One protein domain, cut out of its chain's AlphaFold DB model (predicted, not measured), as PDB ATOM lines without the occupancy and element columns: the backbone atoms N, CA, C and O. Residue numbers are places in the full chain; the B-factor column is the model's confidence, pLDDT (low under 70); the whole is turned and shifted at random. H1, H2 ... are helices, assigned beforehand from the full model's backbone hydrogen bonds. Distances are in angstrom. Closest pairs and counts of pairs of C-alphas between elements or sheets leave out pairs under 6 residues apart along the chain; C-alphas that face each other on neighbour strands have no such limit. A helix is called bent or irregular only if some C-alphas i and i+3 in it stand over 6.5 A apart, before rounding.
ATOM      1  N   LYS A 157      19.953 -14.309  83.876       87.81
ATOM      2  CA  LYS A 157      19.628 -15.104  85.072       87.81
ATOM      3  C   LYS A 157      20.807 -15.898  85.617       87.81
ATOM      4  O   LYS A 157      21.030 -15.905  86.825       87.81
ATOM      5  N   LYS A 158      21.540 -16.599  84.748       85.69
ATOM      6  CA  LYS A 158      22.655 -17.461  85.171       85.69
ATOM      7  C   LYS A 158      23.747 -16.632  85.843       85.69
ATOM      8  O   LYS A 158      24.164 -16.961  86.948       85.69
ATOM      9  N   THR A 159      24.153 -15.545  85.197       88.06
ATOM     10  CA  THR A 159      25.161 -14.603  85.694       88.06
ATOM     11  C   THR A 159      24.698 -13.930  86.987       88.06
ATOM     12  O   THR A 159      25.442 -13.882  87.964       88.06
ATOM     13  N   LEU A 160      23.433 -13.502  87.032       88.81
ATOM     14  CA  LEU A 160      22.822 -12.913  88.221       88.81
ATOM     15  C   LEU A 160      22.826 -13.885  89.411       88.81
ATOM     16  O   LEU A 160      23.207 -13.499  90.511       88.81
ATOM     17  N   ASN A 161      22.458 -15.150  89.202       86.25
ATOM     18  CA  ASN A 161      22.446 -16.155  90.265       86.25
ATOM     19  C   ASN A 161      23.842 -16.406  90.849       86.25
ATOM     20  O   ASN A 161      23.955 -16.621  92.053       86.25
ATOM     21  N   VAL A 162      24.903 -16.356  90.035       85.31
ATOM     22  CA  VAL A 162      26.281 -16.468  90.546       85.31
ATOM     23  C   VAL A 162      26.588 -15.320  91.508       85.31
ATOM     24  O   VAL A 162      27.056 -15.568  92.615       85.31
ATOM     25  N   ILE A 163      26.250 -14.081  91.135       87.88
ATOM     26  CA  ILE A 163      26.461 -12.901  91.987       87.88
ATOM     27  C   ILE A 163      25.662 -13.014  93.293       87.88
ATOM     28  O   ILE A 163      26.204 -12.806  94.378       87.88
ATOM     29  N   LEU A 164      24.383 -13.389  93.203       87.25
ATOM     30  CA  LEU A 164      23.501 -13.525  94.366       87.25
ATOM     31  C   LEU A 164      23.939 -14.653  95.319       87.25
ATOM     32  O   LEU A 164      23.792 -14.526  96.536       87.25
ATOM     33  N   ASN A 165      24.498 -15.746  94.793       83.81
ATOM     34  CA  ASN A 165      25.085 -16.814  95.607       83.81
ATOM     35  C   ASN A 165      26.403 -16.371  96.252       83.81
ATOM     36  O   ASN A 165      26.616 -16.625  97.436       83.81
ATOM     37  N   GLY A 166      27.243 -15.643  95.509       83.56
ATOM     38  CA  GLY A 166      28.452 -15.021  96.045       83.56
ATOM     39  C   GLY A 166      28.141 -14.080  97.211       83.56
ATOM     40  O   GLY A 166      28.808 -14.137  98.239       83.56
ATOM     41  N   HIS A 167      27.068 -13.292  97.123       87.62
ATOM     42  CA  HIS A 167      26.609 -12.465  98.238       87.62
ATOM     43  C   HIS A 167      26.291 -13.279  99.502       87.62
ATOM     44  O   HIS A 167      26.753 -12.925 100.588       87.62
ATOM     45  N   MET A 168      25.537 -14.379  99.374       83.31
ATOM     46  CA  MET A 168      25.232 -15.245 100.522       83.31
ATOM     47  C   MET A 168      26.509 -15.824 101.139       83.31
ATOM     48  O   MET A 168      26.626 -15.886 102.362       83.31
ATOM     49  N   ALA A 169      27.480 -16.194 100.302       82.50
ATOM     50  CA  ALA A 169      28.776 -16.693 100.744       82.50
ATOM     51  C   ALA A 169      29.564 -15.625 101.516       82.50
ATOM     52  O   ALA A 169      30.020 -15.883 102.628       82.50
ATOM     53  N   LEU A 170      29.656 -14.403 100.978       85.62
ATOM     54  CA  LEU A 170      30.316 -13.288 101.659       85.62
ATOM     55  C   LEU A 170      29.661 -12.993 103.004       85.62
ATOM     56  O   LEU A 170      30.372 -12.880 103.999       85.62
ATOM     57  N   ARG A 171      28.323 -12.929 103.068       85.62
ATOM     58  CA  ARG A 171      27.608 -12.736 104.338       85.62
ATOM     59  C   ARG A 171      27.938 -13.830 105.339       85.62
ATOM     60  O   ARG A 171      28.270 -13.509 106.469       85.62
ATOM     61  N   TYR A 172      27.899 -15.094 104.927       84.31
ATOM     62  CA  TYR A 172      28.211 -16.214 105.813       84.31
ATOM     63  C   TYR A 172      29.634 -16.127 106.390       84.31
ATOM     64  O   TYR A 172      29.861 -16.449 107.554       84.31
ATOM     65  N   LEU A 173      30.601 -15.692 105.578       82.94
ATOM     66  CA  LEU A 173      32.006 -15.618 105.976       82.94
ATOM     67  C   LEU A 173      32.337 -14.392 106.836       82.94
ATOM     68  O   LEU A 173      33.330 -14.435 107.558       82.94
ATOM     69  N   THR A 174      31.536 -13.326 106.760       83.94
ATOM     70  CA  THR A 174      31.865 -12.006 107.337       83.94
ATOM     71  C   THR A 174      30.897 -11.535 108.429       83.94
ATOM     72  O   THR A 174      31.299 -10.815 109.343       83.94
ATOM     73  N   ILE A 175      29.629 -11.953 108.374       83.88
ATOM     74  CA  ILE A 175      28.571 -11.582 109.319       83.88
ATOM     75  C   ILE A 175      28.132 -12.832 110.095       83.88
ATOM     76  O   ILE A 175      27.518 -13.749 109.551       83.88
ATOM     77  N   LYS A 176      28.438 -12.849 111.389       74.19
ATOM     78  CA  LYS A 176      28.106 -13.884 112.366       74.19
ATOM     79  C   LYS A 176      26.837 -13.497 113.139       74.19
ATOM     80  O   LYS A 176      26.281 -12.413 112.964       74.19
ATOM     81  N   ASP A 177      26.392 -14.409 113.998       67.31
ATOM     82  CA  ASP A 177      25.290 -14.223 114.952       67.31
ATOM     83  C   ASP A 177      23.889 -14.058 114.326       67.31
ATOM     84  O   ASP A 177      23.671 -14.288 113.133       67.31
ATOM     85  N   ASN A 178      22.902 -13.695 115.157       65.81
ATOM     86  CA  ASN A 178      21.473 -13.616 114.809       65.81
ATOM     87  C   ASN A 178      21.138 -12.566 113.730       65.81
ATOM     88  O   ASN A 178      20.015 -12.529 113.234       65.81
ATOM     89  N   ILE A 179      22.096 -11.712 113.356       73.00
ATOM     90  CA  ILE A 179      21.930 -10.679 112.323       73.00
ATOM     91  C   ILE A 179      22.220 -11.192 110.909       73.00
ATOM     92  O   ILE A 179      21.880 -10.521 109.937       73.00
ATOM     93  N   LYS A 180      22.816 -12.384 110.757       72.25
ATOM     94  CA  LYS A 180      23.205 -12.949 109.451       72.25
ATOM     95  C   LYS A 180      22.028 -13.150 108.481       72.25
ATOM     96  O   LYS A 180      22.240 -13.130 107.274       72.25
ATOM     97  N   ASP A 181      20.817 -13.302 109.015       77.19
ATOM     98  CA  ASP A 181      19.587 -13.536 108.251       77.19
ATOM     99  C   ASP A 181      18.737 -12.257 108.108       77.19
ATOM    100  O   ASP A 181      17.641 -12.301 107.551       77.19
ATOM    101  N   ILE A 182      19.217 -11.107 108.596       82.38
ATOM    102  CA  ILE A 182      18.526  -9.809 108.550       82.38
ATOM    103  C   ILE A 182      19.300  -8.867 107.619       82.38
ATOM    104  O   ILE A 182      20.528  -8.841 107.645       82.38
ATOM    105  N   GLY A 183      18.614  -8.115 106.758       82.44
ATOM    106  CA  GLY A 183      19.234  -7.103 105.893       82.44
ATOM    107  C   GLY A 183      20.020  -6.066 106.697       82.44
ATOM    108  O   GLY A 183      19.692  -5.804 107.853       82.44
ATOM    109  N   ILE A 184      21.075  -5.501 106.112       84.38
ATOM    110  CA  ILE A 184      21.843  -4.433 106.749       84.38
ATOM    111  C   ILE A 184      20.971  -3.178 106.785       84.38
ATOM    112  O   ILE A 184      20.479  -2.697 105.765       84.38
ATOM    113  N   SER A 185      20.801  -2.645 107.984       82.19
ATOM    114  CA  SER A 185      20.071  -1.428 108.293       82.19
ATOM    115  C   SER A 185      20.972  -0.479 109.078       82.19
ATOM    116  O   SER A 185      22.019  -0.861 109.600       82.19
ATOM    117  N   VAL A 186      20.554   0.780 109.201       77.81
ATOM    118  CA  VAL A 186      21.274   1.772 110.019       77.81
ATOM    119  C   VAL A 186      21.443   1.287 111.467       77.81
ATOM    120  O   VAL A 186      22.476   1.520 112.087       77.81
ATOM    121  N   GLU A 187      20.447   0.573 111.991       80.56
ATOM    122  CA  GLU A 187      20.395   0.125 113.385       80.56
ATOM    123  C   GLU A 187      21.330  -1.059 113.654       80.56
ATOM    124  O   GLU A 187      21.910  -1.151 114.736       80.56
ATOM    125  N   ASN A 188      21.515  -1.953 112.675       83.12
ATOM    126  CA  ASN A 188      22.376  -3.127 112.830       83.12
ATOM    127  C   ASN A 188      23.773  -2.967 112.204       83.12
ATOM    128  O   ASN A 188      24.626  -3.822 112.444       83.12
ATOM    129  N   LEU A 189      24.051  -1.868 111.491       84.31
ATOM    130  CA  LEU A 189      25.338  -1.615 110.832       84.31
ATOM    131  C   LEU A 189      26.523  -1.730 111.799       84.31
ATOM    132  O   LEU A 189      27.545  -2.328 111.467       84.31
ATOM    133  N   ARG A 190      26.378  -1.206 113.022       84.00
ATOM    134  CA  ARG A 190      27.413  -1.315 114.061       84.00
ATOM    135  C   ARG A 190      27.665  -2.766 114.467       84.00
ATOM    136  O   ARG A 190      28.812  -3.158 114.648       84.00
ATOM    137  N   SER A 191      26.611  -3.568 114.586       86.19
ATOM    138  CA  SER A 191      26.726  -4.996 114.890       86.19
ATOM    139  C   SER A 191      27.359  -5.768 113.728       86.19
ATOM    140  O   SER A 191      28.184  -6.645 113.967       86.19
ATOM    141  N   CYS A 192      27.052  -5.404 112.478       86.00
ATOM    142  CA  CYS A 192      27.714  -5.957 111.295       86.00
ATOM    143  C   CYS A 192      29.217  -5.639 111.284       86.00
ATOM    144  O   CYS A 192      30.019  -6.545 111.073       86.00
ATOM    145  N   LEU A 193      29.600  -4.390 111.568       85.25
ATOM    146  CA  LEU A 193      31.004  -3.977 111.690       85.25
ATOM    147  C   LEU A 193      31.727  -4.747 112.800       85.25
ATOM    148  O   LEU A 193      32.767  -5.348 112.551       85.25
ATOM    149  N   ASN A 194      31.128  -4.824 113.992       84.94
ATOM    150  CA  ASN A 194      31.693  -5.580 115.109       84.94
ATOM    151  C   ASN A 194      31.863  -7.070 114.765       84.94
ATOM    152  O   ASN A 194      32.865  -7.683 115.124       84.94
ATOM    153  N   SER A 195      30.897  -7.679 114.073       84.25
ATOM    154  CA  SER A 195      31.020  -9.065 113.610       84.25
ATOM    155  C   SER A 195      32.189  -9.234 112.636       84.25
ATOM    156  O   SER A 195      32.922 -10.225 112.699       84.25
ATOM    157  N   PHE A 196      32.349  -8.279 111.724       84.06
ATOM    158  CA  PHE A 196      33.409  -8.287 110.728       84.06
ATOM    159  C   PHE A 196      34.790  -8.212 111.388       84.06
ATOM    160  O   PHE A 196      35.646  -9.049 111.119       84.06
ATOM    161  N   GLU A 197      34.974  -7.274 112.320       79.81
ATOM    162  CA  GLU A 197      36.216  -7.091 113.088       79.81
ATOM    163  C   GLU A 197      36.610  -8.335 113.889       79.81
ATOM    164  O   GLU A 197      37.782  -8.691 113.967       79.81
ATOM    165  N   ASN A 198      35.623  -9.030 114.457       80.44
ATOM    166  CA  ASN A 198      35.840 -10.232 115.262       80.44
ATOM    167  C   ASN A 198      35.952 -11.516 114.416       80.44
ATOM    168  O   ASN A 198      35.958 -12.639 114.942       80.44
ATOM    169  N   THR A 199      36.002 -11.399 113.088       82.62
ATOM    170  CA  THR A 199      36.173 -12.550 112.205       82.62
ATOM    171  C   THR A 199      37.653 -12.881 112.038       82.62
ATOM    172  O   THR A 199      38.444 -12.091 111.542       82.62
ATOM    173  N   ASN A 200      38.040 -14.103 112.418       83.69
ATOM    174  CA  ASN A 200      39.379 -14.609 112.141       83.69
ATOM    175  C   ASN A 200      39.503 -14.999 110.659       83.69
ATOM    176  O   ASN A 200      39.168 -16.117 110.269       83.69
ATOM    177  N   PHE A 201      39.986 -14.079 109.828       79.75
ATOM    178  CA  PHE A 201      40.125 -14.290 108.383       79.75
ATOM    179  C   PHE A 201      41.247 -15.267 107.991       79.75
ATOM    180  O   PHE A 201      41.225 -15.817 106.890       79.75
ATOM    181  N   ASN A 202      42.185 -15.544 108.900       79.88
ATOM    182  CA  ASN A 202      43.258 -16.524 108.696       79.88
ATOM    183  C   ASN A 202      42.828 -17.955 109.044       79.88
ATOM    184  O   ASN A 202      43.576 -18.908 108.815       79.88
ATOM    185  N   GLU A 203      41.633 -18.119 109.617       83.50
ATOM    186  CA  GLU A 203      41.087 -19.421 109.967       83.50
ATOM    187  C   GLU A 203      40.951 -20.295 108.713       83.50
ATOM    188  O   GLU A 203      40.398 -19.876 107.691       83.50
ATOM    189  N   LYS A 204      41.464 -21.527 108.801       78.75
ATOM    190  CA  LYS A 204      41.277 -22.536 107.756       78.75
ATOM    191  C   LYS A 204      39.813 -22.945 107.730       78.75
ATOM    192  O   LYS A 204      39.232 -23.241 108.772       78.75
ATOM    193  N   LEU A 205      39.231 -23.016 106.541       72.06
ATOM    194  CA  LEU A 205      37.873 -23.523 106.390       72.06
ATOM    195  C   LEU A 205      37.856 -25.031 106.669       72.06
ATOM    196  O   LEU A 205      38.385 -25.824 105.895       72.06
ATOM    197  N   THR A 206      37.272 -25.416 107.805       57.84
ATOM    198  CA  THR A 206      37.131 -26.816 108.247       57.84
ATOM    199  C   THR A 206      36.012 -27.541 107.510       57.84
ATOM    200  O   THR A 206      36.087 -28.743 107.274       57.84
ATOM    201  N   THR A 207      34.991 -26.800 107.093       53.31
ATOM    202  CA  THR A 207      33.905 -27.284 106.249       53.31
ATOM    203  C   THR A 207      34.071 -26.761 104.837       53.31
ATOM    204  O   THR A 207      34.324 -25.573 104.621       53.31
ATOM    205  N   SER A 208      33.834 -27.630 103.861       47.81
ATOM    206  CA  SER A 208      33.578 -27.238 102.486       47.81
ATOM    207  C   SER A 208      32.218 -26.540 102.396       47.81
ATOM    208  O   SER A 208      31.229 -27.097 101.929       47.81
ATOM    209  N   LEU A 209      32.141 -25.303 102.881       47.31
ATOM    210  CA  LEU A 209      30.996 -24.431 102.645       47.31
ATOM    211  C   LEU A 209      30.961 -24.087 101.156       47.31
ATOM    212  O   LEU A 209      31.444 -23.052 100.712       47.31
ATOM    213  N   HIS A 210      30.409 -25.012 100.375       51.09
ATOM    214  CA  HIS A 210      30.123 -24.871  98.957       51.09
ATOM    215  C   HIS A 210      28.920 -23.944  98.795       51.09
ATOM    216  O   HIS A 210      27.816 -24.373  98.472       51.09
ATOM    217  N   VAL A 211      29.108 -22.658  99.087       51.19
ATOM    218  CA  VAL A 211      28.042 -21.663  98.905       51.19
ATOM    219  C   VAL A 211      27.993 -21.196  97.438       51.19
ATOM    220  O   VAL A 211      26.966 -20.713  96.966       51.19
ATOM    221  N   SER A 212      29.062 -21.450  96.674       51.72
ATOM    222  CA  SER A 212      29.160 -21.230  95.229       51.72
ATOM    223  C   SER A 212      29.333 -22.567  94.483       51.72
ATOM    224  O   SER A 212      30.400 -23.173  94.505       51.72
ATOM    225  N   ASN A 213      28.291 -23.042  93.785       54.44
ATOM    226  CA  ASN A 213      28.369 -24.210  92.879       54.44
ATOM    227  C   ASN A 213      28.947 -23.851  91.495       54.44
ATOM    228  O   ASN A 213      28.660 -24.504  90.489       54.44
ATOM    229  N   SER A 214      29.723 -22.774  91.399       59.88
ATOM    230  CA  SER A 214      30.338 -22.383  90.139       59.88
ATOM    231  C   SER A 214      31.510 -23.302  89.790       59.88
ATOM    232  O   SER A 214      32.442 -23.480  90.568       59.88
ATOM    233  N   ILE A 215      31.508 -23.840  88.567       64.44
ATOM    234  CA  ILE A 215      32.620 -24.644  88.028       64.44
ATOM    235  C   ILE A 215      33.925 -23.833  88.013       64.44
ATOM    236  O   ILE A 215      34.995 -24.372  88.276       64.44
ATOM    237  N   LYS A 216      33.849 -22.523  87.744       63.97
ATOM    238  CA  LYS A 216      35.029 -21.649  87.749       63.97
ATOM    239  C   LYS A 216      35.591 -21.470  89.156       63.97
ATOM    240  O   LYS A 216      36.804 -21.551  89.329       63.97
ATOM    241  N   TYR A 217      34.715 -21.276  90.137       67.56
ATOM    242  CA  TYR A 217      35.077 -21.238  91.549       67.56
ATOM    243  C   TYR A 217      35.748 -22.547  91.984       67.56
ATOM    244  O   TYR A 217      36.834 -22.513  92.556       67.56
ATOM    245  N   LEU A 218      35.171 -23.701  91.626       67.50
ATOM    246  CA  LEU A 218      35.747 -25.015  91.932       67.50
ATOM    247  C   LEU A 218      37.135 -25.193  91.299       67.50
ATOM    248  O   LEU A 218      38.047 -25.684  91.958       67.50
ATOM    249  N   ASN A 219      37.330 -24.736  90.061       68.81
ATOM    250  CA  ASN A 219      38.630 -24.808  89.394       68.81
ATOM    251  C   ASN A 219      39.679 -23.900  90.058       68.81
ATOM    252  O   ASN A 219      40.782 -24.366  90.329       68.81
ATOM    253  N   LEU A 220      39.334 -22.644  90.379       66.06
ATOM    254  CA  LEU A 220      40.221 -21.715  91.104       66.06
ATOM    255  C   LEU A 220      40.595 -22.247  92.494       66.06
ATOM    256  O   LEU A 220      41.724 -22.090  92.959       66.06
ATOM    257  N   ARG A 221      39.646 -22.914  93.151       66.31
ATOM    258  CA  ARG A 221      39.858 -23.587  94.427       66.31
ATOM    259  C   ARG A 221      40.853 -24.743  94.289       66.31
ATOM    260  O   ARG A 221      41.803 -24.827  95.061       66.31
ATOM    261  N   ASN A 222      40.656 -25.596  93.285       67.38
ATOM    262  CA  ASN A 222      41.470 -26.790  93.045       67.38
ATOM    263  C   ASN A 222      42.908 -26.470  92.610       67.38
ATOM    264  O   ASN A 222      43.795 -27.295  92.804       67.38
ATOM    265  N   THR A 223      43.164 -25.281  92.057       69.12
ATOM    266  CA  THR A 223      44.531 -24.849  91.715       69.12
ATOM    267  C   THR A 223      45.401 -24.511  92.930       69.12
ATOM    268  O   THR A 223      46.621 -24.431  92.792       69.12
ATOM    269  N   LYS A 224      44.826 -24.335  94.130       65.75
ATOM    270  CA  LYS A 224      45.609 -24.082  95.348       65.75
ATOM    271  C   LYS A 224      46.102 -25.386  95.980       65.75
ATOM    272  O   LYS A 224      45.316 -26.241  96.368       65.75
ATOM    273  N   SER A 225      47.419 -25.487  96.174       56.66
ATOM    274  CA  SER A 225      48.082 -26.621  96.842       56.66
ATOM    275  C   SER A 225      48.015 -26.579  98.378       56.66
ATOM    276  O   SER A 225      48.324 -27.570  99.037       56.66
ATOM    277  N   LYS A 226      47.622 -25.441  98.969       66.00
ATOM    278  CA  LYS A 226      47.539 -25.208 100.422       66.00
ATOM    279  C   LYS A 226      46.078 -25.140 100.898       66.00
ATOM    280  O   LYS A 226      45.212 -24.758 100.111       66.00
ATOM    281  N   PRO A 227      45.792 -25.451 102.181       70.81
ATOM    282  CA  PRO A 227      44.455 -25.283 102.747       70.81
ATOM    283  C   PRO A 227      43.998 -23.822 102.650       70.81
ATOM    284  O   PRO A 227      44.760 -22.909 102.965       70.81
ATOM    285  N   ILE A 228      42.753 -23.626 102.221       76.06
ATOM    286  CA  ILE A 228      42.170 -22.316 101.913       76.06
ATOM    287  C   ILE A 228      41.715 -21.633 103.206       76.06
ATOM    288  O   ILE A 228      40.966 -22.214 103.999       76.06
ATOM    289  N   SER A 229      42.197 -20.409 103.426       78.69
ATOM    290  CA  SER A 229      41.749 -19.549 104.527       78.69
ATOM    291  C   SER A 229      40.425 -18.850 104.195       78.69
ATOM    292  O   SER A 229      40.046 -18.739 103.028       78.69
ATOM    293  N   LYS A 230      39.722 -18.323 105.204       81.75
ATOM    294  CA  LYS A 230      38.532 -17.478 104.977       81.75
ATOM    295  C   LYS A 230      38.830 -16.262 104.098       81.75
ATOM    296  O   LYS A 230      38.015 -15.923 103.246       81.75
ATOM    297  N   ASN A 231      39.987 -15.625 104.278       80.56
ATOM    298  CA  ASN A 231      40.416 -14.516 103.429       80.56
ATOM    299  C   ASN A 231      40.541 -14.949 101.959       80.56
ATOM    300  O   ASN A 231      40.004 -14.286 101.077       80.56
ATOM    301  N   ASP A 232      41.193 -16.085 101.699       76.12
ATOM    302  CA  ASP A 232      41.339 -16.617 100.339       76.12
ATOM    303  C   ASP A 232      39.983 -16.891  99.684       76.12
ATOM    304  O   ASP A 232      39.767 -16.576  98.516       76.12
ATOM    305  N   GLU A 233      39.061 -17.464 100.453       80.25
ATOM    306  CA  GLU A 233      37.705 -17.762 100.012       80.25
ATOM    307  C   GLU A 233      36.939 -16.486  99.629       80.25
ATOM    308  O   GLU A 233      36.344 -16.415  98.553       80.25
ATOM    309  N   ILE A 234      37.016 -15.445 100.465       82.81
ATOM    310  CA  ILE A 234      36.417 -14.132 100.188       82.81
ATOM    311  C   ILE A 234      36.991 -13.536  98.897       82.81
ATOM    312  O   ILE A 234      36.222 -13.067  98.059       82.81
ATOM    313  N   VAL A 235      38.313 -13.590  98.694       79.00
ATOM    314  CA  VAL A 235      38.960 -13.089  97.467       79.00
ATOM    315  C   VAL A 235      38.440 -13.818  96.228       79.00
ATOM    316  O   VAL A 235      38.092 -13.173  95.237       79.00
ATOM    317  N   ILE A 236      38.346 -15.151  96.279       78.38
ATOM    318  CA  ILE A 236      37.839 -15.958  95.161       78.38
ATOM    319  C   ILE A 236      36.384 -15.579  94.847       78.38
ATOM    320  O   ILE A 236      36.049 -15.362  93.680       78.38
ATOM    321  N   ILE A 237      35.534 -15.454  95.872       82.69
ATOM    322  CA  ILE A 237      34.127 -15.068  95.706       82.69
ATOM    323  C   ILE A 237      34.011 -13.665  95.104       82.69
ATOM    324  O   ILE A 237      33.249 -13.467  94.159       82.69
ATOM    325  N   LEU A 238      34.767 -12.688  95.611       82.94
ATOM    326  CA  LEU A 238      34.747 -11.322  95.083       82.94
ATOM    327  C   LEU A 238      35.201 -11.275  93.632       82.94
ATOM    328  O   LEU A 238      34.579 -10.588  92.830       82.94
ATOM    329  N   LYS A 239      36.249 -12.020  93.274       79.19
ATOM    330  CA  LYS A 239      36.707 -12.107  91.888       79.19
ATOM    331  C   LYS A 239      35.610 -12.639  90.976       79.19
ATOM    332  O   LYS A 239      35.352 -12.072  89.918       79.19
ATOM    333  N   GLU A 240      34.945 -13.708  91.398       81.56
ATOM    334  CA  GLU A 240      33.829 -14.270  90.654       81.56
ATOM    335  C   GLU A 240      32.660 -13.280  90.534       81.56
ATOM    336  O   GLU A 240      32.090 -13.137  89.450       81.56
ATOM    337  N   ILE A 241      32.318 -12.565  91.608       86.31
ATOM    338  CA  ILE A 241      31.310 -11.502  91.570       86.31
ATOM    339  C   ILE A 241      31.721 -10.433  90.556       86.31
ATOM    340  O   ILE A 241      30.925 -10.134  89.672       86.31
ATOM    341  N   LEU A 242      32.956  -9.929  90.626       84.31
ATOM    342  CA  LEU A 242      33.469  -8.864  89.761       84.31
ATOM    343  C   LEU A 242      33.453  -9.258  88.273       84.31
ATOM    344  O   LEU A 242      32.925  -8.516  87.443       84.31
ATOM    345  N   GLU A 243      33.934 -10.457  87.932       82.50
ATOM    346  CA  GLU A 243      33.878 -10.980  86.556       82.50
ATOM    347  C   GLU A 243      32.435 -11.083  86.036       82.50
ATOM    348  O   GLU A 243      32.154 -10.825  84.865       82.50
ATOM    349  N   ASN A 244      31.494 -11.511  86.885       86.75
ATOM    350  CA  ASN A 244      30.095 -11.642  86.485       86.75
ATOM    351  C   ASN A 244      29.373 -10.287  86.454       86.75
ATOM    352  O   ASN A 244      28.500 -10.106  85.607       86.75
ATOM    353  N   THR A 245      29.751  -9.322  87.296       88.00
ATOM    354  CA  THR A 245      29.244  -7.947  87.202       88.00
ATOM    355  C   THR A 245      29.690  -7.282  85.908       88.00
ATOM    356  O   THR A 245      28.858  -6.690  85.232       88.00
ATOM    357  N   GLU A 246      30.947  -7.457  85.493       85.25
ATOM    358  CA  GLU A 246      31.451  -6.924  84.223       85.25
ATOM    359  C   GLU A 246      30.701  -7.525  83.024       85.25
ATOM    360  O   GLU A 246      30.236  -6.805  82.141       85.25
ATOM    361  N   LYS A 247      30.467  -8.845  83.033       87.50
ATOM    362  CA  LYS A 247      29.629  -9.501  82.014       87.50
ATOM    363  C   LYS A 247      28.204  -8.956  81.968       87.50
ATOM    364  O   LYS A 247      27.657  -8.827  80.878       87.50
ATOM    365  N   LEU A 248      27.592  -8.673  83.121       89.12
ATOM    366  CA  LEU A 248      26.257  -8.070  83.163       89.12
ATOM    367  C   LEU A 248      26.266  -6.638  82.632       89.12
ATOM    368  O   LEU A 248      25.354  -6.278  81.898       89.12
ATOM    369  N   LEU A 249      27.280  -5.837  82.966       87.25
ATOM    370  CA  LEU A 249      27.407  -4.467  82.458       87.25
ATOM    371  C   LEU A 249      27.551  -4.426  80.933       87.25
ATOM    372  O   LEU A 249      27.011  -3.522  80.299       87.25
ATOM    373  N   ASN A 250      28.201  -5.436  80.351       86.00
ATOM    374  CA  ASN A 250      28.347  -5.592  78.902       86.00
ATOM    375  C   ASN A 250      27.113  -6.214  78.215       86.00
ATOM    376  O   ASN A 250      27.063  -6.286  76.988       86.00
ATOM    377  N   SER A 251      26.115  -6.675  78.974       90.50
ATOM    378  CA  SER A 251      24.887  -7.271  78.437       90.50
ATOM    379  C   SER A 251      23.859  -6.188  78.112       90.50
ATOM    380  O   SER A 251      23.441  -5.407  78.969       90.50
ATOM    381  N   SER A 252      23.405  -6.164  76.857       90.50
ATOM    382  CA  SER A 252      22.383  -5.218  76.388       90.50
ATOM    383  C   SER A 252      21.042  -5.382  77.115       90.50
ATOM    384  O   SER A 252      20.299  -4.417  77.297       90.50
ATOM    385  N   GLU A 253      20.767  -6.593  77.593       90.88
ATOM    386  CA  GLU A 253      19.571  -6.996  78.323       90.88
ATOM    387  C   GLU A 253      19.468  -6.318  79.693       90.88
ATOM    388  O   GLU A 253      18.362  -6.142  80.206       90.88
ATOM    389  N   LEU A 254      20.594  -5.887  80.276       87.88
ATOM    390  CA  LEU A 254      20.604  -5.153  81.541       87.88
ATOM    391  C   LEU A 254      19.933  -3.774  81.421       87.88
ATOM    392  O   LEU A 254      19.418  -3.261  82.416       87.88
ATOM    393  N   ASN A 255      19.877  -3.188  80.219       86.88
ATOM    394  CA  ASN A 255      19.247  -1.882  79.995       86.88
ATOM    395  C   ASN A 255      17.735  -1.886  80.281       86.88
ATOM    396  O   ASN A 255      17.164  -0.834  80.557       86.88
ATOM    397  N   GLU A 256      17.092  -3.057  80.297       85.94
ATOM    398  CA  GLU A 256      15.693  -3.199  80.722       85.94
ATOM    399  C   GLU A 256      15.502  -2.999  82.241       85.94
ATOM    400  O   GLU A 256      14.375  -2.824  82.713       85.94
ATOM    401  N   PHE A 257      16.587  -3.013  83.029       86.50
ATOM    402  CA  PHE A 257      16.558  -3.002  84.495       86.50
ATOM    403  C   PHE A 257      17.463  -1.918  85.087       86.50
ATOM    404  O   PHE A 257      18.470  -2.219  85.728       86.50
ATOM    405  N   GLN A 258      17.063  -0.654  84.948       82.44
ATOM    406  CA  GLN A 258      17.850   0.484  85.438       82.44
ATOM    407  C   GLN A 258      18.215   0.378  86.930       82.44
ATOM    408  O   GLN A 258      19.380   0.539  87.276       82.44
ATOM    409  N   ASP A 259      17.263   0.004  87.797       79.88
ATOM    410  CA  ASP A 259      17.529  -0.216  89.230       79.88
ATOM    411  C   ASP A 259      18.666  -1.234  89.457       79.88
ATOM    412  O   ASP A 259      19.543  -1.026  90.291       79.88
ATOM    413  N   LEU A 260      18.651  -2.350  88.713       85.69
ATOM    414  CA  LEU A 260      19.664  -3.403  88.821       85.69
ATOM    415  C   LEU A 260      21.022  -2.900  88.329       85.69
ATOM    416  O   LEU A 260      22.038  -3.161  88.967       85.69
ATOM    417  N   LYS A 261      21.028  -2.156  87.219       85.38
ATOM    418  CA  LYS A 261      22.228  -1.537  86.657       85.38
ATOM    419  C   LYS A 261      22.899  -0.609  87.669       85.38
ATOM    420  O   LYS A 261      24.108  -0.704  87.844       85.38
ATOM    421  N   THR A 262      22.133   0.209  88.391       81.94
ATOM    422  CA  THR A 262      22.660   1.077  89.457       81.94
ATOM    423  C   THR A 262      23.322   0.273  90.576       81.94
ATOM    424  O   THR A 262      24.443   0.593  90.969       81.94
ATOM    425  N   TYR A 263      22.692  -0.807  91.057       84.25
ATOM    426  CA  TYR A 263      23.320  -1.668  92.067       84.25
ATOM    427  C   TYR A 263      24.628  -2.291  91.571       84.25
ATOM    428  O   TYR A 263      25.601  -2.323  92.317       84.25
ATOM    429  N   ILE A 264      24.672  -2.746  90.315       85.00
ATOM    430  CA  ILE A 264      25.871  -3.352  89.724       85.00
ATOM    431  C   ILE A 264      26.990  -2.321  89.563       85.00
ATOM    432  O   ILE A 264      28.126  -2.616  89.909       85.00
ATOM    433  N   LEU A 265      26.684  -1.107  89.101       80.12
ATOM    434  CA  LEU A 265      27.670  -0.024  88.982       80.12
ATOM    435  C   LEU A 265      28.231   0.416  90.342       80.12
ATOM    436  O   LEU A 265      29.353   0.907  90.429       80.12
ATOM    437  N   ASN A 266      27.459   0.241  91.415       76.62
ATOM    438  CA  ASN A 266      27.924   0.515  92.770       76.62
ATOM    439  C   ASN A 266      28.892  -0.556  93.299       76.62
ATOM    440  O   ASN A 266      29.681  -0.243  94.193       76.62
ATOM    441  N   ILE A 267      28.871  -1.771  92.736       76.81
ATOM    442  CA  ILE A 267      29.851  -2.823  93.020       76.81
ATOM    443  C   ILE A 267      31.152  -2.470  92.293       76.81
ATOM    444  O   ILE A 267      31.202  -2.419  91.071       76.81
ATOM    445  N   GLY A 268      32.230  -2.240  93.044       54.44
ATOM    446  CA  GLY A 268      33.568  -2.049  92.468       54.44
ATOM    447  C   GLY A 268      33.977  -0.605  92.143       54.44
ATOM    448  O   GLY A 268      35.161  -0.383  91.913       54.44
ATOM    449  N   ASN A 269      33.082   0.386  92.245       55.56
ATOM    450  CA  ASN A 269      33.471   1.811  92.232       55.56
ATOM    451  C   ASN A 269      34.269   2.239  93.485       55.56
ATOM    452  O   ASN A 269      34.765   3.357  93.558       55.56
ATOM    453  N   ILE A 270      34.419   1.351  94.474       53.50
ATOM    454  CA  ILE A 270      35.350   1.528  95.590       53.50
ATOM    455  C   ILE A 270      36.658   0.824  95.211       53.50
ATOM    456  O   ILE A 270      36.826  -0.372  95.444       53.50
ATOM    457  N   GLY A 271      37.576   1.569  94.589       42.47
ATOM    458  CA  GLY A 271      38.849   1.084  94.032       42.47
ATOM    459  C   GLY A 271      39.841   0.448  95.018       42.47
ATOM    460  O   GLY A 271      40.924   0.054  94.611       42.47
ATOM    461  N   ILE A 272      39.495   0.291  96.298       49.66
ATOM    462  CA  ILE A 272      40.414  -0.205  97.339       49.66
ATOM    463  C   ILE A 272      40.822  -1.671  97.096       49.66
ATOM    464  O   ILE A 272      41.917  -2.087  97.479       49.66
ATOM    465  N   TYR A 273      39.965  -2.456  96.435       55.22
ATOM    466  CA  TYR A 273      40.178  -3.895  96.271       55.22
ATOM    467  C   TYR A 273      40.167  -4.404  94.841       55.22
ATOM    468  O   TYR A 273      40.645  -5.510  94.608       55.22
ATOM    469  N   SER A 274      39.660  -3.638  93.875       55.44
ATOM    470  CA  SER A 274      39.606  -4.092  92.482       55.44
ATOM    471  C   SER A 274      41.005  -4.347  91.910       55.44
ATOM    472  O   SER A 274      41.185  -5.331  91.199       55.44
ATOM    473  N   GLU A 275      42.003  -3.535  92.271       56.38
ATOM    474  CA  GLU A 275      43.406  -3.727  91.875       56.38
ATOM    475  C   GLU A 275      44.054  -4.904  92.621       56.38
ATOM    476  O   GLU A 275      44.514  -5.850  91.984       56.38
ATOM    477  N   LYS A 276      43.957  -4.943  93.961       56.91
ATOM    478  CA  LYS A 276      44.483  -6.057  94.781       56.91
ATOM    479  C   LYS A 276      43.886  -7.423  94.396       56.91
ATOM    480  O   LYS A 276      44.573  -8.438  94.468       56.91
ATOM    481  N   ILE A 277      42.613  -7.473  93.993       57.91
ATOM    482  CA  ILE A 277      41.929  -8.707  93.560       57.91
ATOM    483  C   ILE A 277      42.343  -9.110  92.136       57.91
ATOM    484  O   ILE A 277      42.440 -10.307  91.853       57.91
ATOM    485  N   LYS A 278      42.611  -8.148  91.240       56.69
ATOM    486  CA  LYS A 278      43.118  -8.432  89.885       56.69
ATOM    487  C   LYS A 278      44.497  -9.106  89.927       56.69
ATOM    488  O   LYS A 278      44.721 -10.044  89.162       56.69
ATOM    489  N   ASP A 279      45.344  -8.736  90.886       53.25
ATOM    490  CA  ASP A 279      46.693  -9.302  91.071       53.25
ATOM    491  C   ASP A 279      46.728 -10.737  91.638       53.25
ATOM    492  O   ASP A 279      47.763 -11.406  91.617       53.25
ATOM    493  N   TYR A 280      45.595 -11.264  92.117       52.81
ATOM    494  CA  TYR A 280      45.517 -12.601  92.720       52.81
ATOM    495  C   TYR A 280      45.835 -13.747  91.736       52.81
ATOM    496  O   TYR A 280      46.263 -14.819  92.157       52.81
ATOM    497  N   VAL A 281      45.646 -13.546  90.423       46.91
ATOM    498  CA  VAL A 281      45.871 -14.593  89.396       46.91
ATOM    499  C   VAL A 281      47.265 -14.533  88.789       46.91
ATOM    500  O   VAL A 281      47.807 -15.569  88.418       46.91
ATOM    501  N   SER A 282      47.852 -13.342  88.682       50.09
ATOM    502  CA  SER A 282      49.155 -13.157  88.041       50.09
ATOM    503  C   SER A 282      50.308 -13.688  88.894       50.09
ATOM    504  O   SER A 282      51.282 -14.180  88.333       50.09
ATOM    505  N   ASN A 283      50.189 -13.650  90.228       47.03
ATOM    506  CA  ASN A 283      51.345 -13.844  91.110       47.03
ATOM    507  C   ASN A 283      51.269 -15.006  92.112       47.03
ATOM    508  O   ASN A 283      52.187 -15.136  92.915       47.03
ATOM    509  N   ASN A 284      50.232 -15.860  92.113       49.56
ATOM    510  CA  ASN A 284      50.110 -16.965  93.095       49.56
ATOM    511  C   ASN A 284      50.279 -16.516  94.571       49.56
ATOM    512  O   ASN A 284      50.596 -17.319  95.452       49.56
ATOM    513  N   ASN A 285      50.072 -15.227  94.848       51.94
ATOM    514  CA  ASN A 285      50.372 -14.617  96.132       51.94
ATOM    515  C   ASN A 285      49.122 -14.564  97.008       51.94
ATOM    516  O   ASN A 285      48.002 -14.353  96.541       51.94
ATOM    517  N   ASN A 286      49.338 -14.745  98.309       54.31
ATOM    518  CA  ASN A 286      48.344 -14.523  99.350       54.31
ATOM    519  C   ASN A 286      47.910 -13.048  99.318       54.31
ATOM    520  O   ASN A 286      48.530 -12.212  99.975       54.31
ATOM    521  N   VAL A 287      46.869 -12.707  98.553       56.34
ATOM    522  CA  VAL A 287      46.241 -11.385  98.640       56.34
ATOM    523  C   VAL A 287      45.552 -11.314  99.991       56.34
ATOM    524  O   VAL A 287      44.447 -11.817 100.173       56.34
ATOM    525  N   ASN A 288      46.240 -10.728 100.963       62.66
ATOM    526  CA  ASN A 288      45.638 -10.369 102.231       62.66
ATOM    527  C   ASN A 288      44.796  -9.113 102.000       62.66
ATOM    528  O   ASN A 288      45.329  -8.054 101.671       62.66
ATOM    529  N   LEU A 289      43.476  -9.232 102.147       63.91
ATOM    530  CA  LEU A 289      42.581  -8.084 102.036       63.91
ATOM    531  C   LEU A 289      42.692  -7.151 103.259       63.91
ATOM    532  O   LEU A 289      42.065  -6.095 103.259       63.91
ATOM    533  N   GLU A 290      43.474  -7.522 104.285       62.84
ATOM    534  CA  GLU A 290      43.686  -6.751 105.521       62.84
ATOM    535  C   GLU A 290      42.361  -6.315 106.166       62.84
ATOM    536  O   GLU A 290      42.234  -5.236 106.741       62.84
ATOM    537  N   LEU A 291      41.363  -7.203 106.104       62.34
ATOM    538  CA  LEU A 291      39.990  -7.000 106.588       62.34
ATOM    539  C   LEU A 291      39.887  -6.764 108.106       62.34
ATOM    540  O   LEU A 291      38.801  -6.557 108.636       62.34
ATOM    541  N   ASN A 292      41.015  -6.767 108.808       58.34
ATOM    542  CA  ASN A 292      41.113  -6.622 110.253       58.34
ATOM    543  C   ASN A 292      41.018  -5.147 110.707       58.34
ATOM    544  O   ASN A 292      40.931  -4.886 111.903       58.34
ATOM    545  N   ASN A 293      41.069  -4.177 109.784       67.56
ATOM    546  CA  ASN A 293      40.944  -2.747 110.088       67.56
ATOM    547  C   ASN A 293      39.480  -2.273 109.955       67.56
ATOM    548  O   ASN A 293      38.808  -2.555 108.966       67.56
ATOM    549  N   LYS A 294      39.004  -1.492 110.933       67.81
ATOM    550  CA  LYS A 294      37.669  -0.872 110.995       67.81
ATOM    551  C   LYS A 294      37.258  -0.088 109.749       67.81
ATOM    552  O   LYS A 294      36.155  -0.270 109.236       67.81
ATOM    553  N   GLU A 295      38.121   0.797 109.262       74.56
ATOM    554  CA  GLU A 295      37.809   1.646 108.099       74.56
ATOM    555  C   GLU A 295      37.706   0.820 106.818       74.56
ATOM    556  O   GLU A 295      36.888   1.073 105.929       74.56
ATOM    557  N   ILE A 296      38.512  -0.232 106.770       74.19
ATOM    558  CA  ILE A 296      38.574  -1.186 105.682       74.19
ATOM    559  C   ILE A 296      37.330  -2.093 105.687       74.19
ATOM    560  O   ILE A 296      36.694  -2.278 104.651       74.19
ATOM    561  N   ALA A 297      36.915  -2.578 106.860       75.75
ATOM    562  CA  ALA A 297      35.675  -3.323 107.066       75.75
ATOM    563  C   ALA A 297      34.438  -2.515 106.655       75.75
ATOM    564  O   ALA A 297      33.558  -3.013 105.951       75.75
ATOM    565  N   LYS A 298      34.396  -1.236 107.043       79.94
ATOM    566  CA  LYS A 298      33.346  -0.305 106.624       79.94
ATOM    567  C   LYS A 298      33.317  -0.150 105.106       79.94
ATOM    568  O   LYS A 298      32.263  -0.325 104.503       79.94
ATOM    569  N   SER A 299      34.477   0.075 104.492       78.62
ATOM    570  CA  SER A 299      34.608   0.179 103.035       78.62
ATOM    571  C   SER A 299      34.166  -1.102 102.316       78.62
ATOM    572  O   SER A 299      33.539  -1.039 101.259       78.62
ATOM    573  N   PHE A 300      34.436  -2.276 102.896       81.75
ATOM    574  CA  PHE A 300      33.978  -3.562 102.373       81.75
ATOM    575  C   PHE A 300      32.451  -3.705 102.437       81.75
ATOM    576  O   PHE A 300      31.813  -4.081 101.448       81.75
ATOM    577  N   ILE A 301      31.853  -3.382 103.587       83.56
ATOM    578  CA  ILE A 301      30.399  -3.426 103.775       83.56
ATOM    579  C   ILE A 301      29.713  -2.463 102.805       83.56
ATOM    580  O   ILE A 301      28.788  -2.857 102.093       83.56
ATOM    581  N   GLU A 302      30.190  -1.223 102.732       80.94
ATOM    582  CA  GLU A 302      29.616  -0.192 101.874       80.94
ATOM    583  C   GLU A 302      29.842  -0.475 100.387       80.94
ATOM    584  O   GLU A 302      28.958  -0.186  99.589       80.94
ATOM    585  N   GLY A 303      30.985  -1.040  99.993       79.38
ATOM    586  CA  GLY A 303      31.340  -1.257  98.584       79.38
ATOM    587  C   GLY A 303      30.858  -2.558  97.968       79.38
ATOM    588  O   GLY A 303      30.674  -2.619  96.753       79.38
ATOM    589  N   TYR A 304      30.657  -3.589  98.786       84.44
ATOM    590  CA  TYR A 304      30.292  -4.916  98.302       84.44
ATOM    591  C   TYR A 304      28.994  -5.401  98.934       84.44
ATOM    592  O   TYR A 304      28.048  -5.696  98.207       84.44
ATOM    593  N   LEU A 305      28.904  -5.464 100.266       86.75
ATOM    594  CA  LEU A 305      27.745  -6.085 100.915       86.75
ATOM    595  C   LEU A 305      26.448  -5.299 100.689       86.75
ATOM    596  O   LEU A 305      25.477  -5.896 100.236       86.75
ATOM    597  N   ILE A 306      26.431  -3.985 100.922       86.06
ATOM    598  CA  ILE A 306      25.225  -3.155 100.751       86.06
ATOM    599  C   ILE A 306      24.721  -3.163  99.291       86.06
ATOM    600  O   ILE A 306      23.535  -3.439  99.082       86.06
ATOM    601  N   PRO A 307      25.560  -2.943  98.256       85.94
ATOM    602  CA  PRO A 307      25.117  -3.048  96.865       85.94
ATOM    603  C   PRO A 307      24.581  -4.439  96.496       85.94
ATOM    604  O   PRO A 307      23.541  -4.546  95.842       85.94
ATOM    605  N   LEU A 308      25.239  -5.511  96.955       88.75
ATOM    606  CA  LEU A 308      24.794  -6.889  96.724       88.75
ATOM    607  C   LEU A 308      23.464  -7.206  97.429       88.75
ATOM    608  O   LEU A 308      22.619  -7.909  96.869       88.75
ATOM    609  N   GLU A 309      23.233  -6.661  98.624       86.62
ATOM    610  CA  GLU A 309      21.937  -6.748  99.304       86.62
ATOM    611  C   GLU A 309      20.846  -6.001  98.549       86.62
ATOM    612  O   GLU A 309      19.736  -6.517  98.397       86.62
ATOM    613  N   GLY A 310      21.177  -4.839  97.989       84.81
ATOM    614  CA  GLY A 310      20.314  -4.110  97.071       84.81
ATOM    615  C   GLY A 310      19.894  -4.947  95.858       84.81
ATOM    616  O   GLY A 310      18.709  -4.995  95.511       84.81
ATOM    617  N   MET A 311      20.825  -5.709  95.269       87.12
ATOM    618  CA  MET A 311      20.509  -6.677  94.209       87.12
ATOM    619  C   MET A 311      19.601  -7.809  94.704       87.12
ATOM    620  O   MET A 311      18.673  -8.205  93.996       87.12
ATOM    621  N   CYS A 312      19.819  -8.321  95.918       85.75
ATOM    622  CA  CYS A 312      18.972  -9.356  96.519       85.75
ATOM    623  C   CYS A 312      17.548  -8.855  96.783       85.75
ATOM    624  O   CYS A 312      16.570  -9.557  96.499       85.75
ATOM    625  N   TYR A 313      17.418  -7.623  97.276       83.00
ATOM    626  CA  TYR A 313      16.142  -6.943  97.453       83.00
ATOM    627  C   TYR A 313      15.436  -6.743  96.106       83.00
ATOM    628  O   TYR A 313      14.268  -7.119  95.952       83.00
ATOM    629  N   TRP A 314      16.153  -6.242  95.093       84.62
ATOM    630  CA  TRP A 314      15.632  -6.118  93.732       84.62
ATOM    631  C   TRP A 314      15.170  -7.469  93.180       84.62
ATOM    632  O   TRP A 314      14.064  -7.565  92.647       84.62
ATOM    633  N   TYR A 315      15.953  -8.535  93.369       83.19
ATOM    634  CA  TYR A 315      15.586  -9.879  92.933       83.19
ATOM    635  C   TYR A 315      14.278 -10.334  93.589       83.19
ATOM    636  O   TYR A 315      13.344 -10.756  92.899       83.19
ATOM    637  N   LYS A 316      14.178 -10.193  94.919       78.62
ATOM    638  CA  LYS A 316      12.994 -10.567  95.705       78.62
ATOM    639  C   LYS A 316      11.745  -9.810  95.244       78.62
ATOM    640  O   LYS A 316      10.682 -10.423  95.157       78.62
ATOM    641  N   ARG A 317      11.880  -8.517  94.922       73.44
ATOM    642  CA  ARG A 317      10.777  -7.629  94.514       73.44
ATOM    643  C   ARG A 317      10.377  -7.780  93.044       73.44
ATOM    644  O   ARG A 317       9.189  -7.822  92.741       73.44
ATOM    645  N   LYS A 318      11.351  -7.806  92.129       75.56
ATOM    646  CA  LYS A 318      11.146  -7.618  90.680       75.56
ATOM    647  C   LYS A 318      11.471  -8.848  89.834       75.56
ATOM    648  O   LYS A 318      10.756  -9.092  88.866       75.56
ATOM    649  N   ALA A 319      12.491  -9.634  90.181       74.12
ATOM    650  CA  ALA A 319      12.927 -10.770  89.358       74.12
ATOM    651  C   ALA A 319      12.190 -12.077  89.675       74.12
ATOM    652  O   ALA A 319      11.921 -12.879  88.781       74.12
ATOM    653  N   ARG A 320      11.808 -12.283  90.942       70.25
ATOM    654  CA  ARG A 320      11.178 -13.523  91.430       70.25
ATOM    655  C   ARG A 320       9.861 -13.876  90.725       70.25
ATOM    656  O   ARG A 320       9.467 -15.039  90.717       70.25
ATOM    657  N   ARG A 321       9.179 -12.899  90.112       71.75
ATOM    658  CA  ARG A 321       7.980 -13.147  89.289       71.75
ATOM    659  C   ARG A 321       8.284 -13.871  87.971       71.75
ATOM    660  O   ARG A 321       7.394 -14.537  87.459       71.75
ATOM    661  N   TYR A 322       9.520 -13.787  87.474       68.25
ATOM    662  CA  TYR A 322       9.968 -14.443  86.240       68.25
ATOM    663  C   TYR A 322      10.860 -15.659  86.518       68.25
ATOM    664  O   TYR A 322      10.813 -16.646  85.789       68.25
ATOM    665  N   ILE A 323      11.653 -15.616  87.595       66.75
ATOM    666  CA  ILE A 323      12.596 -16.675  87.962       66.75
ATOM    667  C   ILE A 323      12.084 -17.406  89.205       66.75
ATOM    668  O   ILE A 323      12.255 -16.945  90.333       66.75
ATOM    669  N   ARG A 324      11.437 -18.558  89.005       59.31
ATOM    670  CA  ARG A 324      10.834 -19.334  90.093       59.31
ATOM    671  C   ARG A 324      11.763 -20.457  90.562       59.31
ATOM    672  O   ARG A 324      12.034 -21.371  89.798       59.31
ATOM    673  N   ASN A 325      12.106 -20.439  91.852       61.62
ATOM    674  CA  ASN A 325      12.857 -21.463  92.604       61.62
ATOM    675  C   ASN A 325      14.380 -21.532  92.385       61.62
ATOM    676  O   ASN A 325      15.019 -22.347  93.039       61.62
ATOM    677  N   ASP A 326      14.978 -20.687  91.546       60.19
ATOM    678  CA  ASP A 326      16.430 -20.752  91.301       60.19
ATOM    679  C   ASP A 326      17.287 -20.050  92.359       60.19
ATOM    680  O   ASP A 326      18.450 -20.398  92.529       60.19
ATOM    681  N   TYR A 327      16.730 -19.067  93.065       66.56
ATOM    682  CA  TYR A 327      17.413 -18.394  94.163       66.56
ATOM    683  C   TYR A 327      16.433 -18.124  95.300       66.56
ATOM    684  O   TYR A 327      15.355 -17.544  95.114       66.56
ATOM    685  N   ARG A 328      16.812 -18.560  96.501       67.44
ATOM    686  CA  ARG A 328      16.079 -18.301  97.736       67.44
ATOM    687  C   ARG A 328      16.973 -17.468  98.636       67.44
ATOM    688  O   ARG A 328      17.836 -18.013  99.312       67.44
ATOM    689  N   SER A 329      16.743 -16.156  98.639       67.19
ATOM    690  CA  SER A 329      17.384 -15.280  99.616       67.19
ATOM    691  C   SER A 329      17.028 -15.767 101.020       67.19
ATOM    692  O   SER A 329      15.845 -15.919 101.340       67.19
ATOM    693  N   LEU A 330      18.053 -16.033 101.826       71.00
ATOM    694  CA  LEU A 330      17.916 -16.301 103.259       71.00
ATOM    695  C   LEU A 330      17.802 -14.998 104.069       71.00
ATOM    696  O   LEU A 330      17.520 -15.043 105.259       71.00
ATOM    697  N   VAL A 331      17.971 -13.845 103.411       75.00
ATOM    698  CA  VAL A 331      17.966 -12.526 104.038       75.00
ATOM    699  C   VAL A 331      16.546 -11.959 104.115       75.00
ATOM    700  O   VAL A 331      15.819 -11.821 103.118       75.00
ATOM    701  N   ASN A 332      16.154 -11.584 105.327       79.12
ATOM    702  CA  ASN A 332      14.928 -10.871 105.634       79.12
ATOM    703  C   ASN A 332      15.197  -9.367 105.666       79.12
ATOM    704  O   ASN A 332      15.954  -8.878 106.494       79.12
ATOM    705  N   PHE A 333      14.558  -8.630 104.762       77.38
ATOM    706  CA  PHE A 333      14.666  -7.175 104.685       77.38
ATOM    707  C   PHE A 333      13.533  -6.525 105.478       77.38
ATOM    708  O   PHE A 333      12.365  -6.816 105.210       77.38
ATOM    709  N   ASP A 334      13.885  -5.658 106.424       72.44
ATOM    710  CA  ASP A 334      12.953  -4.798 107.152       72.44
ATOM    711  C   ASP A 334      12.835  -3.410 106.483       72.44
ATOM    712  O   ASP A 334      13.472  -3.119 105.460       72.44
ATOM    713  N   LEU A 335      11.989  -2.538 107.045       68.00
ATOM    714  CA  LEU A 335      11.750  -1.195 106.509       68.00
ATOM    715  C   LEU A 335      13.022  -0.332 106.528       68.00
ATOM    716  O   LEU A 335      13.270   0.415 105.582       68.00
ATOM    717  N   ASN A 336      13.841  -0.457 107.573       69.50
ATOM    718  CA  ASN A 336      15.045   0.350 107.764       69.50
ATOM    719  C   ASN A 336      16.166  -0.049 106.797       69.50
ATOM    720  O   ASN A 336      16.791   0.825 106.199       69.50
ATOM    721  N   SER A 337      16.368  -1.348 106.573       68.44
ATOM    722  CA  SER A 337      17.251  -1.883 105.529       68.44
ATOM    723  C   SER A 337      16.798  -1.390 104.162       68.44
ATOM    724  O   SER A 337      17.576  -0.853 103.381       68.44
ATOM    725  N   THR A 338      15.490  -1.485 103.897       65.62
ATOM    726  CA  THR A 338      14.905  -1.008 102.642       65.62
ATOM    727  C   THR A 338      15.184   0.480 102.424       65.62
ATOM    728  O   THR A 338      15.618   0.870 101.340       65.62
ATOM    729  N   LYS A 339      14.985   1.310 103.456       64.62
ATOM    730  CA  LYS A 339      15.267   2.750 103.419       64.62
ATOM    731  C   LYS A 339      16.746   3.029 103.161       64.62
ATOM    732  O   LYS A 339      17.043   3.862 102.314       64.62
ATOM    733  N   LEU A 340      17.648   2.304 103.824       70.69
ATOM    734  CA  LEU A 340      19.089   2.419 103.605       70.69
ATOM    735  C   LEU A 340      19.452   2.161 102.138       70.69
ATOM    736  O   LEU A 340      20.177   2.959 101.556       70.69
ATOM    737  N   PHE A 341      18.908   1.115 101.509       70.62
ATOM    738  CA  PHE A 341      19.173   0.840 100.091       70.62
ATOM    739  C   PHE A 341      18.644   1.944  99.175       70.62
ATOM    740  O   PHE A 341      19.315   2.320  98.217       70.62
ATOM    741  N   TYR A 342      17.453   2.480  99.462       64.94
ATOM    742  CA  TYR A 342      16.914   3.611  98.709       64.94
ATOM    743  C   TYR A 342      17.806   4.845  98.831       64.94
ATOM    744  O   TYR A 342      18.189   5.386  97.798       64.94
ATOM    745  N   THR A 343      18.175   5.238 100.051       67.50
ATOM    746  CA  THR A 343      19.063   6.380 100.311       67.50
ATOM    747  C   THR A 343      20.428   6.188  99.657       67.50
ATOM    748  O   THR A 343      20.904   7.058  98.942       67.50
ATOM    749  N   TYR A 344      21.027   5.008  99.796       66.12
ATOM    750  CA  TYR A 344      22.322   4.706  99.196       66.12
ATOM    751  C   TYR A 344      22.292   4.816  97.662       66.12
ATOM    752  O   TYR A 344      23.221   5.344  97.050       66.12
ATOM    753  N   ASN A 345      21.208   4.359  97.030       63.12
ATOM    754  CA  ASN A 345      21.037   4.496  95.586       63.12
ATOM    755  C   ASN A 345      20.779   5.935  95.154       63.12
ATOM    756  O   ASN A 345      21.305   6.335  94.120       63.12
ATOM    757  N   THR A 346      19.961   6.692  95.894       61.97
ATOM    758  CA  THR A 346      19.700   8.094  95.556       61.97
ATOM    759  C   THR A 346      20.975   8.902  95.683       61.97
ATOM    760  O   THR A 346      21.374   9.547  94.721       61.97
ATOM    761  N   ASP A 347      21.666   8.787  96.813       61.91
ATOM    762  CA  ASP A 347      22.839   9.598  97.124       61.91
ATOM    763  C   ASP A 347      23.975   9.316  96.134       61.91
ATOM    764  O   ASP A 347      24.621  10.241  95.646       61.91
ATOM    765  N   ARG A 348      24.171   8.052  95.731       55.50
ATOM    766  CA  ARG A 348      25.174   7.709  94.712       55.50
ATOM    767  C   ARG A 348      24.764   8.016  93.280       55.50
ATOM    768  O   ARG A 348      25.634   8.373  92.491       55.50
ATOM    769  N   ALA A 349      23.483   7.904  92.931       51.97
ATOM    770  CA  ALA A 349      23.013   8.354  91.623       51.97
ATOM    771  C   ALA A 349      23.227   9.865  91.460       51.97
ATOM    772  O   ALA A 349      23.622  10.304  90.386       51.97
ATOM    773  N   TYR A 350      23.048  10.647  92.532       47.84
ATOM    774  CA  TYR A 350      23.401  12.067  92.539       47.84
ATOM    775  C   TYR A 350      24.904  12.282  92.331       47.84
ATOM    776  O   TYR A 350      25.273  13.088  91.487       47.84
ATOM    777  N   ILE A 351      25.765  11.533  93.025       47.28
ATOM    778  CA  ILE A 351      27.229  11.670  92.899       47.28
ATOM    779  C   ILE A 351      27.746  11.290  91.500       47.28
ATOM    780  O   ILE A 351      28.743  11.839  91.068       47.28
ATOM    781  N   GLN A 352      27.087  10.392  90.760       39.81
ATOM    782  CA  GLN A 352      27.490  10.031  89.387       39.81
ATOM    783  C   GLN A 352      27.093  11.067  88.317       39.81
ATOM    784  O   GLN A 352      27.486  10.928  87.159       39.81
ATOM    785  N   HIS A 353      26.293  12.072  88.681       38.66
ATOM    786  CA  HIS A 353      25.841  13.146  87.791       38.66
ATOM    787  C   HIS A 353      26.531  14.498  88.054       38.66
ATOM    788  O   HIS A 353      26.190  15.480  87.392       38.66
TER     789      HIS A 353
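What this domain is: This is residues 157 to 353 of the 354 residues of an uncharacterized protein of Photobacterium aquimaris (UniProt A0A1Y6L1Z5). Look first for a compact cluster of helices: H1 and H4 lie side by side in its middle, running opposite ways, and a second pair, H6 and H8b, packs on them to make a loosely closed ring of four. H9 crosses the second pair, H2 crosses H8a, the other arm of the long, nearly straight helix H8, and H3 and H7 pack on H4. The printed part has 197 residues with nine named helices, H1 to H9 in order, and no named strand: the class is all helix. The helix packing is part aligned, part crossed, 3 of 8 tilted pairs being at a shallow tilt. The whole is compact, with a radius of gyration of the C-alphas of 16.1 A and spans of 42 by 36 by 36 A.

How they stand to each other: Begin with H1, residues 157 to 174, which touches H4, residues 230 to 249, at a shallow tilt of 27 degrees, opposite ways; their closest C-alphas, Ile 163 and Ile 241, are 5.1 A apart. H2, residues 189 to 197, is close to H1 but not clearly touching, with C-alphas 174 and 196 at 5.3 A. H3, residues 215 to 222, forms a helical hairpin with H4, closest at C-alphas 217 and 236, 7.0 A. H5, residues 252 to 256, and H6, residues 258 to 266, only just touch, only at the corner, with 3 pairs of C-alphas within 8 A. H6 touches H4 through residues 245 to 249 of H4 alone, closest at C-alphas 264 and 245, 6.2 A. H7, residues 274 to 278, touches H4, with C-alphas 277 and 239 at 6.5 A. H8, residues 294 to 319, was assigned as one helix by its hydrogen bonds but is bent: C-alphas 303 and 306 are 6.8 A apart, and its arms H8a, 294 to 303, and H8b, 306 to 319, stand at 25 degrees. H8a touches H2 at a steep tilt of 61 degrees, closest at C-alphas 297 and 196, 6.6 A. H8b touches H6 at a shallow tilt of 19 degrees, closest at C-alphas 307 and 263, 5.3 A, and touches H1 through residues 308 to 312 alone, closest at C-alphas 308 and 167, 6.1 A. H9, residues 335 to 351, touches H6 about perpendicular, at 77 degrees, closest at C-alphas 345 and 262, 7.2 A. Every O i to N i+4 pair is within hydrogen-bond range in H1 to H4, H6, H7, H8a, H8b and H9; H5 has 0 of 1, but 2 of 2 O i to N i+3 pairs.

Where its parts are: Find C-alpha 157 at (19.628, -15.104, 85.072); from there H1 runs 25.6 A. H4 starts at (38.532, -17.478, 104.977) and runs 28.3 A. H8b covers 18.4 A, and H9 runs 24.3 A to C-alpha 351 at (27.229, 11.670, 92.899).

The domain as a whole: The C-alphas farthest apart, Ser 225 and His 353, are 46.5 A apart, and the printed part has no cut. The links H1 to H2, H2 to H3, H7 to H8 and H8 to H9 are long. The model's mean pLDDT over the printed part is 73.2, with 75 residues under 70, among them 206 to 226, 268 to 294 and 342 to 353.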